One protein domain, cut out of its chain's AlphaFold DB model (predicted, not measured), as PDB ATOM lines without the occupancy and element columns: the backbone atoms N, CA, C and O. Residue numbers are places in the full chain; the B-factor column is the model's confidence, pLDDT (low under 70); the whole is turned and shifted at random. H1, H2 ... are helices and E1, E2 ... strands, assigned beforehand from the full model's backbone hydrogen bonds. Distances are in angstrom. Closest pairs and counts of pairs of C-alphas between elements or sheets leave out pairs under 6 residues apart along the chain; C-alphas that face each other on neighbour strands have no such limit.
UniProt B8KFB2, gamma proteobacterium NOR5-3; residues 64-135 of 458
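AT A GLANCE: This is residues 64 to 135 of the 458 residues of a protein of gamma proteobacterium NOR5-3 (UniProt B8KFB2). With little regular structure, a small three-stranded sheet has H1 over it and H3 grazing it; residues 68 to 91 make a long loop and residues 128 to 135 stick out. The printed part has 72 residues, 27 in named elements, mixed, ordered E1 E2 H1 H2 E3 H3; the antiparallel sheet runs E2 E1 E3. It is only just compact, close to loose: radius of gyration of the C-alphas 13.1 A, spans 34 by 28 by 19 A.

IN THESE COORDINATES: E1, residues 64 to 67, begins at (202.924, 248.229, 244.515); E2 is 92 to 94, H1 95 to 98, H2 103 to 106, E3 109 to 111. H3, 117 to 125, 12.4 A long, ends at (200.626, 246.649, 261.768).

HOW THE PARTS SIT: E1 and E2 form a hairpin, N 65 to O 93 2.9 A; E1 neighbours E3, N 66 to O 110 2.9 A. E2, H1 H2, E3 are a split strand-helix-strand unit, E1 between its strands, crossover right-handed. In H3 every O i to N i+4 pair is within hydrogen-bond range; H1 and H2 are too short for one.

THE WHOLE: The printed part has no cut; link E1 to E2 is long. No printed residue is under 70 in pLDDT.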
ATOM      1  N   TYR A  64     203.200 249.334 243.602       98.69
ATOM      2  CA  TYR A  64     202.924 248.229 244.515       98.69
ATOM      3  C   TYR A  64     201.437 248.073 244.801       98.69
ATOM      4  O   TYR A  64     200.692 249.048 244.894       98.69
ATOM      5  N   TYR A  65     201.042 246.819 244.980       98.75
ATOM      6  CA  TYR A  65     199.698 246.391 245.320       98.75
ATOM      7  C   TYR A  65     199.758 245.481 246.540       98.75
ATOM      8  O   TYR A  65     200.669 244.660 246.651       98.75
ATOM      9  N   THR A  66     198.770 245.572 247.424       98.56
ATOM     10  CA  THR A  66     198.671 244.716 248.609       98.56
ATOM     11  C   THR A  66     197.350 243.966 248.640       98.56
ATOM     12  O   THR A  66     196.312 244.509 248.252       98.56
ATOM     13  N   ARG A  67     197.374 242.702 249.076       98.00
ATOM     14  CA  ARG A  67     196.156 241.895 249.197       98.00
ATOM     15  C   ARG A  67     195.332 242.364 250.396       98.00
ATOM     16  O   ARG A  67     195.772 242.217 251.532       98.00
ATOM     17  N   VAL A  68     194.113 242.841 250.162       97.69
ATOM     18  CA  VAL A  68     193.219 243.358 251.221       97.69
ATOM     19  C   VAL A  68     192.010 242.463 251.498       97.69
ATOM     20  O   VAL A  68     191.323 242.632 252.502       97.69
ATOM     21  N   LYS A  69     191.734 241.487 250.627       96.75
ATOM     22  CA  LYS A  69     190.654 240.505 250.805       96.75
ATOM     23  C   LYS A  69     191.004 239.172 250.147       96.75
ATOM     24  O   LYS A  69     192.000 239.069 249.444       96.75
ATOM     25  N   ILE A  70     190.184 238.147 250.377       95.38
ATOM     26  CA  ILE A  70     190.354 236.806 249.799       95.38
ATOM     27  C   ILE A  70     189.022 236.366 249.182       95.38
ATOM     28  O   ILE A  70     188.014 236.259 249.879       95.38
ATOM     29  N   ASN A  71     189.028 236.086 247.881       95.06
ATOM     30  CA  ASN A  71     187.856 235.740 247.074       95.06
ATOM     31  C   ASN A  71     187.723 234.222 246.805       95.06
ATOM     32  O   ASN A  71     186.771 233.797 246.154       95.06
ATOM     33  N   ASN A  72     188.650 233.393 247.300       91.19
ATOM     34  CA  ASN A  72     188.757 231.955 246.995       91.19
ATOM     35  C   ASN A  72     188.925 231.647 245.492       91.19
ATOM     36  O   ASN A  72     188.302 230.740 244.943       91.19
ATOM     37  N   CYS A  73     189.804 232.393 244.827       92.75
ATOM     38  CA  CYS A  73     190.101 232.292 243.398       92.75
ATOM     39  C   CYS A  73     190.810 230.998 242.985       92.75
ATOM     40  O   CYS A  73     190.776 230.621 241.812       92.75
ATOM     41  N   ARG A  74     191.479 230.317 243.921       88.69
ATOM     42  CA  ARG A  74     192.206 229.075 243.637       88.69
ATOM     43  C   ARG A  74     191.296 227.854 243.797       88.69
ATOM     44  O   ARG A  74     190.524 227.793 244.753       88.69
ATOM     45  N   PRO A  75     191.392 226.857 242.898       86.31
ATOM     46  CA  PRO A  75     190.577 225.655 242.991       86.31
ATOM     47  C   PRO A  75     190.919 224.842 244.245       86.31
ATOM     48  O   PRO A  75     192.057 224.833 244.723       86.31
ATOM     49  N   PHE A  76     189.929 224.096 244.737       84.31
ATOM     50  CA  PHE A  76     190.131 223.105 245.791       84.31
ATOM     51  C   PHE A  76     191.250 222.117 245.413       84.31
ATOM     52  O   PHE A  76     191.295 221.628 244.284       84.31
ATOM     53  N   GLY A  77     192.137 221.808 246.365       81.94
ATOM     54  CA  GLY A  77     193.272 220.902 246.154       81.94
ATOM     55  C   GLY A  77     194.500 221.535 245.487       81.94
ATOM     56  O   GLY A  77     195.413 220.809 245.100       81.94
ATOM     57  N   GLY A  78     194.542 222.865 245.341       79.75
ATOM     58  CA  GLY A  78     195.739 223.582 244.893       79.75
ATOM     59  C   GLY A  78     196.924 223.455 245.862       79.75
ATOM     60  O   GLY A  78     196.758 223.113 247.033       79.75
ATOM     61  N   ASN A  79     198.137 223.752 245.380       80.31
ATOM     62  CA  ASN A  79     199.328 223.739 246.229       80.31
ATOM     63  C   ASN A  79     199.318 224.937 247.195       80.31
ATOM     64  O   ASN A  79     199.578 226.068 246.788       80.31
ATOM     65  N   ALA A  80     199.022 224.673 248.468       77.50
ATOM     66  CA  ALA A  80     199.098 225.658 249.546       77.50
ATOM     67  C   ALA A  80     200.519 225.812 250.127       77.50
ATOM     68  O   ALA A  80     200.771 226.761 250.860       77.50
ATOM     69  N   PHE A  81     201.442 224.907 249.785       73.06
ATOM     70  CA  PHE A  81     202.821 224.882 250.272       73.06
ATOM     71  C   PHE A  81     203.749 225.576 249.269       73.06
ATOM     72  O   PHE A  81     204.551 224.943 248.577       73.06
ATOM     73  N   VAL A  82     203.577 226.888 249.146       80.69
ATOM     74  CA  VAL A  82     204.432 227.780 248.351       80.69
ATOM     75  C   VAL A  82     204.937 228.912 249.238       80.69
ATOM     76  O   VAL A  82     204.374 229.144 250.303       80.69
ATOM     77  N   GLU A  83     205.978 229.611 248.787       71.56
ATOM     78  CA  GLU A  83     206.636 230.688 249.541       71.56
ATOM     79  C   GLU A  83     205.655 231.753 250.056       71.56
ATOM     80  O   GLU A  83     205.722 232.102 251.226       71.56
ATOM     81  N   ASN A  84     204.684 232.164 249.229       78.38
ATOM     82  CA  ASN A  84     203.598 233.068 249.621       78.38
ATOM     83  C   ASN A  84     202.251 232.324 249.612       78.38
ATOM     84  O   ASN A  84     201.635 232.178 248.543       78.38
ATOM     85  N   PRO A  85     201.771 231.834 250.772       84.38
ATOM     86  CA  PRO A  85     200.485 231.158 250.878       84.38
ATOM     87  C   PRO A  85     199.331 232.012 250.338       84.38
ATOM     88  O   PRO A  85     199.290 233.235 250.477       84.38
ATOM     89  N   TYR A  86     198.348 231.356 249.720       88.75
ATOM     90  CA  TYR A  86     197.199 232.054 249.136       88.75
ATOM     91  C   TYR A  86     196.325 232.745 250.196       88.75
ATOM     92  O   TYR A  86     195.883 233.871 249.996       88.75
ATOM     93  N   LEU A  87     196.105 232.096 251.343       90.50
ATOM     94  CA  LEU A  87     195.233 232.589 252.414       90.50
ATOM     95  C   LEU A  87     195.965 233.541 253.373       90.50
ATOM     96  O   LEU A  87     195.894 233.380 254.588       90.50
ATOM     97  N   MET A  88     196.689 234.511 252.825       92.62
ATOM     98  CA  MET A  88     197.459 235.487 253.593       92.62
ATOM     99  C   MET A  88     197.119 236.897 253.117       92.62
ATOM    100  O   MET A  88     197.283 237.205 251.937       92.62
ATOM    101  N   LEU A  89     196.620 237.740 254.020       95.81
ATOM    102  CA  LEU A  89     196.412 239.164 253.750       95.81
ATOM    103  C   LEU A  89     197.741 239.921 253.779       95.81
ATOM    104  O   LEU A  89     198.727 239.437 254.332       95.81
ATOM    105  N   PHE A  90     197.736 241.110 253.183       96.81
ATOM    106  CA  PHE A  90     198.848 242.058 253.135       96.81
ATOM    107  C   PHE A  90     200.103 241.555 252.415       96.81
ATOM    108  O   PHE A  90     201.172 242.134 252.562       96.81
ATOM    109  N   VAL A  91     199.982 240.510 251.587       97.00
ATOM    110  CA  VAL A  91     201.043 240.125 250.647       97.00
ATOM    111  C   VAL A  91     201.192 241.225 249.606       97.00
ATOM    112  O   VAL A  91     200.224 241.549 248.912       97.00
ATOM    113  N   ASN A  92     202.394 241.782 249.495       97.81
ATOM    114  CA  ASN A  92     202.704 242.890 248.601       97.81
ATOM    115  C   ASN A  92     203.356 242.396 247.308       97.81
ATOM    116  O   ASN A  92     204.273 241.578 247.328       97.81
ATOM    117  N   VAL A  93     202.887 242.900 246.171       97.94
ATOM    118  CA  VAL A  93     203.407 242.559 244.841       97.94
ATOM    119  C   VAL A  93     203.628 243.825 244.025       97.94
ATOM    120  O   VAL A  93     202.873 244.792 244.163       97.94
ATOM    121  N   GLN A  94     204.643 243.834 243.165       98.06
ATOM    122  CA  GLN A  94     204.843 244.935 242.227       98.06
ATOM    123  C   GLN A  94     203.958 244.761 240.986       98.06
ATOM    124  O   GLN A  94     203.458 243.668 240.704       98.06
ATOM    125  N   GLU A  95     203.776 245.828 240.213       98.50
ATOM    126  CA  GLU A  95     202.869 245.853 239.063       98.50
ATOM    127  C   GLU A  95     203.136 244.724 238.054       98.50
ATOM    128  O   GLU A  95     202.197 244.051 237.624       98.50
ATOM    129  N   SER A  96     204.403 244.420 237.747       98.06
ATOM    130  CA  SER A  96     204.757 243.317 236.839       98.06
ATOM    131  C   SER A  96     204.267 241.943 237.317       98.06
ATOM    132  O   SER A  96     204.059 241.034 236.512       98.06
ATOM    133  N   THR A  97     204.138 241.760 238.632       97.50
ATOM    134  CA  THR A  97     203.632 240.532 239.258       97.50
ATOM    135  C   THR A  97     202.111 240.567 239.321       97.50
ATOM    136  O   THR A  97     201.465 239.595 238.929       97.50
ATOM    137  N   TYR A  98     201.529 241.707 239.707       98.19
ATOM    138  CA  TYR A  98     200.082 241.934 239.709       98.19
ATOM    139  C   TYR A  98     199.439 241.659 238.338       98.19
ATOM    140  O   TYR A  98     198.414 240.983 238.239       98.19
ATOM    141  N   GLN A  99     200.074 242.102 237.249       98.12
ATOM    142  CA  GLN A  99     199.585 241.891 235.881       98.12
ATOM    143  C   GLN A  99     199.559 240.411 235.452       98.12
ATOM    144  O   GLN A  99     198.855 240.064 234.504       98.12
ATOM    145  N   LYS A 100     200.300 239.530 236.139       96.88
ATOM    146  CA  LYS A 100     200.326 238.079 235.877       96.88
ATOM    147  C   LYS A 100     199.266 237.309 236.671       96.88
ATOM    148  O   LYS A 100     199.068 236.123 236.407       96.88
ATOM    149  N   LEU A 101     198.615 237.949 237.643       95.94
ATOM    150  CA  LEU A 101     197.553 237.337 238.438       95.94
ATOM    151  C   LEU A 101     196.302 237.083 237.588       95.94
ATOM    152  O   LEU A 101     196.050 237.752 236.584       95.94
ATOM    153  N   SER A 102     195.488 236.112 238.006       95.75
ATOM    154  CA  SER A 102     194.166 235.916 237.405       95.75
ATOM    155  C   SER A 102     193.257 237.120 237.672       95.75
ATOM    156  O   SER A 102     193.423 237.803 238.677       95.75
ATOM    157  N   ALA A 103     192.240 237.349 236.834       97.62
ATOM    158  CA  ALA A 103     191.281 238.441 237.052       97.62
ATOM    159  C   ALA A 103     190.623 238.383 238.447       97.62
ATOM    160  O   ALA A 103     190.434 239.409 239.085       97.62
ATOM    161  N   CYS A 104     190.339 237.174 238.949       97.06
ATOM    162  CA  CYS A 104     189.811 236.988 240.299       97.06
ATOM    163  C   CYS A 104     190.821 237.407 241.380       97.06
ATOM    164  O   CYS A 104     190.445 238.098 242.324       97.06
ATOM    165  N   GLU A 105     192.093 237.004 241.257       96.56
ATOM    166  CA  GLU A 105     193.140 237.389 242.214       96.56
ATOM    167  C   GLU A 105     193.442 238.889 242.129       96.56
ATOM    168  O   GLU A 105     193.657 239.514 243.155       96.56
ATOM    169  N   GLN A 106     193.393 239.507 240.946       98.19
ATOM    170  CA  GLN A 106     193.572 240.956 240.798       98.19
ATOM    171  C   GLN A 106     192.542 241.763 241.592       98.19
ATOM    172  O   GLN A 106     192.882 242.819 242.121       98.19
ATOM    173  N   GLU A 107     191.309 241.261 241.719       98.06
ATOM    174  CA  GLU A 107     190.275 241.899 242.536       98.06
ATOM    175  C   GLU A 107     190.584 241.856 244.036       98.06
ATOM    176  O   GLU A 107     189.991 242.639 244.771       98.06
ATOM    177  N   GLU A 108     191.461 240.964 244.510       98.19
ATOM    178  CA  GLU A 108     191.842 240.826 245.927       98.19
ATOM    179  C   GLU A 108     192.823 241.899 246.411       98.19
ATOM    180  O   GLU A 108     193.017 242.057 247.621       98.19
ATOM    181  N   TYR A 109     193.444 242.617 245.478       98.50
ATOM    182  CA  TYR A 109     194.500 243.580 245.748       98.50
ATOM    183  C   TYR A 109     194.023 245.014 245.525       98.50
ATOM    184  O   TYR A 109     193.228 245.288 244.625       98.50
ATOM    185  N   LEU A 110     194.570 245.933 246.316       98.56
ATOM    186  CA  LEU A 110     194.476 247.375 246.098       98.56
ATOM    187  C   LEU A 110     195.867 247.946 245.851       98.56
ATOM    188  O   LEU A 110     196.853 247.425 246.379       98.56
ATOM    189  N   ALA A 111     195.947 249.009 245.051       98.56
ATOM    190  CA  ALA A 111     197.185 249.763 244.935       98.56
ATOM    191  C   ALA A 111     197.522 250.389 246.297       98.56
ATOM    192  O   ALA A 111     196.631 250.815 247.034       98.56
ATOM    193  N   LEU A 112     198.806 250.419 246.653       98.12
ATOM    194  CA  LEU A 112     199.233 250.846 247.987       98.12
ATOM    195  C   LEU A 112     198.851 252.310 248.283       98.12
ATOM    196  O   LEU A 112     198.562 252.651 249.424       98.12
ATOM    197  N   ASP A 113     198.800 253.159 247.254       97.75
ATOM    198  CA  ASP A 113     198.382 254.565 247.324       97.75
ATOM    199  C   ASP A 113     196.859 254.773 247.402       97.75
ATOM    200  O   ASP A 113     196.406 255.892 247.644       97.75
ATOM    201  N   GLU A 114     196.071 253.709 247.238       98.25
ATOM    202  CA  GLU A 114     194.605 253.734 247.291       98.25
ATOM    203  C   GLU A 114     194.042 253.232 248.631       98.25
ATOM    204  O   GLU A 114     192.826 253.288 248.835       98.25
ATOM    205  N   LEU A 115     194.897 252.771 249.553       98.50
ATOM    206  CA  LEU A 115     194.460 252.326 250.877       98.50
ATOM    207  C   LEU A 115     193.801 253.469 251.652       98.50
ATOM    208  O   LEU A 115     194.347 254.569 251.788       98.50
ATOM    209  N   ASN A 116     192.635 253.188 252.229       97.81
ATOM    210  CA  ASN A 116     192.025 254.099 253.186       97.81
ATOM    211  C   ASN A 116     192.785 254.083 254.533       97.81
ATOM    212  O   ASN A 116     193.732 253.324 254.732       97.81
ATOM    213  N   ALA A 117     192.386 254.941 255.476       97.94
ATOM    214  CA  ALA A 117     193.098 255.089 256.748       97.94
ATOM    215  C   ALA A 117     193.145 253.796 257.590       97.94
ATOM    216  O   ALA A 117     194.185 253.495 258.181       97.94
ATOM    217  N   ASP A 118     192.056 253.024 257.615       97.56
ATOM    218  CA  ASP A 118     191.972 251.778 258.385       97.56
ATOM    219  C   ASP A 118     192.801 250.678 257.712       97.56
ATOM    220  O   ASP A 118     193.570 249.981 258.374       97.56
ATOM    221  N   GLU A 119     192.713 250.566 256.384       98.00
ATOM    222  CA  GLU A 119     193.510 249.621 255.592       98.00
ATOM    223  C   GLU A 119     195.007 249.909 255.702       98.00
ATOM    224  O   GLU A 119     195.798 248.986 255.891       98.00
ATOM    225  N   LYS A 120     195.404 251.186 255.638       98.06
ATOM    226  CA  LYS A 120     196.798 251.597 255.829       98.06
ATOM    227  C   LYS A 120     197.287 251.239 257.230       98.06
ATOM    228  O   LYS A 120     198.392 250.730 257.362       98.06
ATOM    229  N   THR A 121     196.483 251.485 258.264       97.19
ATOM    230  CA  THR A 121     196.849 251.128 259.644       97.19
ATOM    231  C   THR A 121     197.043 249.618 259.778       97.19
ATOM    232  O   THR A 121     198.082 249.179 260.253       97.19
ATOM    233  N   ALA A 122     196.106 248.816 259.263       96.56
ATOM    234  CA  ALA A 122     196.224 247.360 259.287       96.56
ATOM    235  C   ALA A 122     197.438 246.848 258.489       96.56
ATOM    236  O   ALA A 122     198.097 245.899 258.907       96.56
ATOM    237  N   TRP A 123     197.763 247.487 257.363       97.75
ATOM    238  CA  TRP A 123     198.956 247.166 256.581       97.75
ATOM    239  C   TRP A 123     200.246 247.464 257.356       97.75
ATOM    240  O   TRP A 123     201.155 246.635 257.364       97.75
ATOM    241  N   LEU A 124     200.318 248.615 258.038       97.00
ATOM    242  CA  LEU A 124     201.475 248.995 258.856       97.00
ATOM    243  C   LEU A 124     201.694 248.022 260.014       97.00
ATOM    244  O   LEU A 124     202.837 247.640 260.266       97.00
ATOM    245  N   ASP A 125     200.610 247.622 260.675       95.06
ATOM    246  CA  ASP A 125     200.626 246.649 261.768       95.06
ATOM    247  C   ASP A 125     201.016 245.252 261.264       95.06
ATOM    248  O   ASP A 125     201.717 244.527 261.949       95.06
ATOM    249  N   SER A 126     200.659 244.885 260.027       95.31
ATOM    250  CA  SER A 126     200.964 243.555 259.469       95.31
ATOM    251  C   SER A 126     202.460 243.249 259.280       95.31
ATOM    252  O   SER A 126     202.816 242.109 258.967       95.31
ATOM    253  N   LEU A 127     203.313 244.267 259.415       95.19
ATOM    254  CA  LEU A 127     204.767 244.188 259.285       95.19
ATOM    255  C   LEU A 127     205.492 244.446 260.618       95.19
ATOM    256  O   LEU A 127     206.714 244.609 260.609       95.19
ATOM    257  N   ARG A 128     204.766 244.518 261.740       95.00
ATOM    258  CA  ARG A 128     205.327 244.705 263.083       95.00
ATOM    259  C   ARG A 128     204.918 243.558 263.986       95.00
ATOM    260  O   ARG A 128     203.761 243.165 263.994       95.00
ATOM    261  N   LEU A 129     205.865 243.108 264.796       94.94
ATOM    262  CA  LEU A 129     205.637 242.133 265.845       94.94
ATOM    263  C   LEU A 129     205.310 242.871 267.152       94.94
ATOM    264  O   LEU A 129     206.159 243.001 268.035       94.94
ATOM    265  N   ASP A 130     204.103 243.433 267.237       86.94
ATOM    266  CA  ASP A 130     203.694 244.354 268.308       86.94
ATOM    267  C   ASP A 130     202.464 243.884 269.104       86.94
ATOM    268  O   ASP A 130     202.085 244.517 270.097       86.94
ATOM    269  N   LYS A 131     201.821 242.770 268.726       89.88
ATOM    270  CA  LYS A 131     200.646 242.261 269.451       89.88
ATOM    271  C   LYS A 131     201.015 241.146 270.425       89.88
ATOM    272  O   LYS A 131     201.794 240.251 270.141       89.88
ATOM    273  N   ALA A 132     200.316 241.106 271.559       87.62
ATOM    274  CA  ALA A 132     200.544 240.122 272.629       87.62
ATOM    275  C   ALA A 132     200.301 238.641 272.253       87.62
ATOM    276  O   ALA A 132     200.542 237.764 273.076       87.62
ATOM    277  N   HIS A 133     199.740 238.361 271.074       90.25
ATOM    278  CA  HIS A 133     199.507 237.004 270.561       90.25
ATOM    279  C   HIS A 133     200.402 236.667 269.362       90.25
ATOM    280  O   HIS A 133     200.230 235.614 268.750       90.25
ATOM    281  N   GLU A 134     201.304 237.577 269.009       93.44
ATOM    282  CA  GLU A 134     202.337 237.361 268.014       93.44
ATOM    283  C   GLU A 134     203.618 236.902 268.707       93.44
ATOM    284  O   GLU A 134     203.811 237.109 269.904       93.44
ATOM    285  N   GLY A 135     204.483 236.256 267.938       93.50
ATOM    286  CA  GLY A 135     205.734 235.706 268.425       93.50
ATOM    287  C   GLY A 135     206.531 235.124 267.272       93.50
ATOM    288  O   GLY A 135     206.375 235.526 266.111       93.50
TER     289      GLY A 135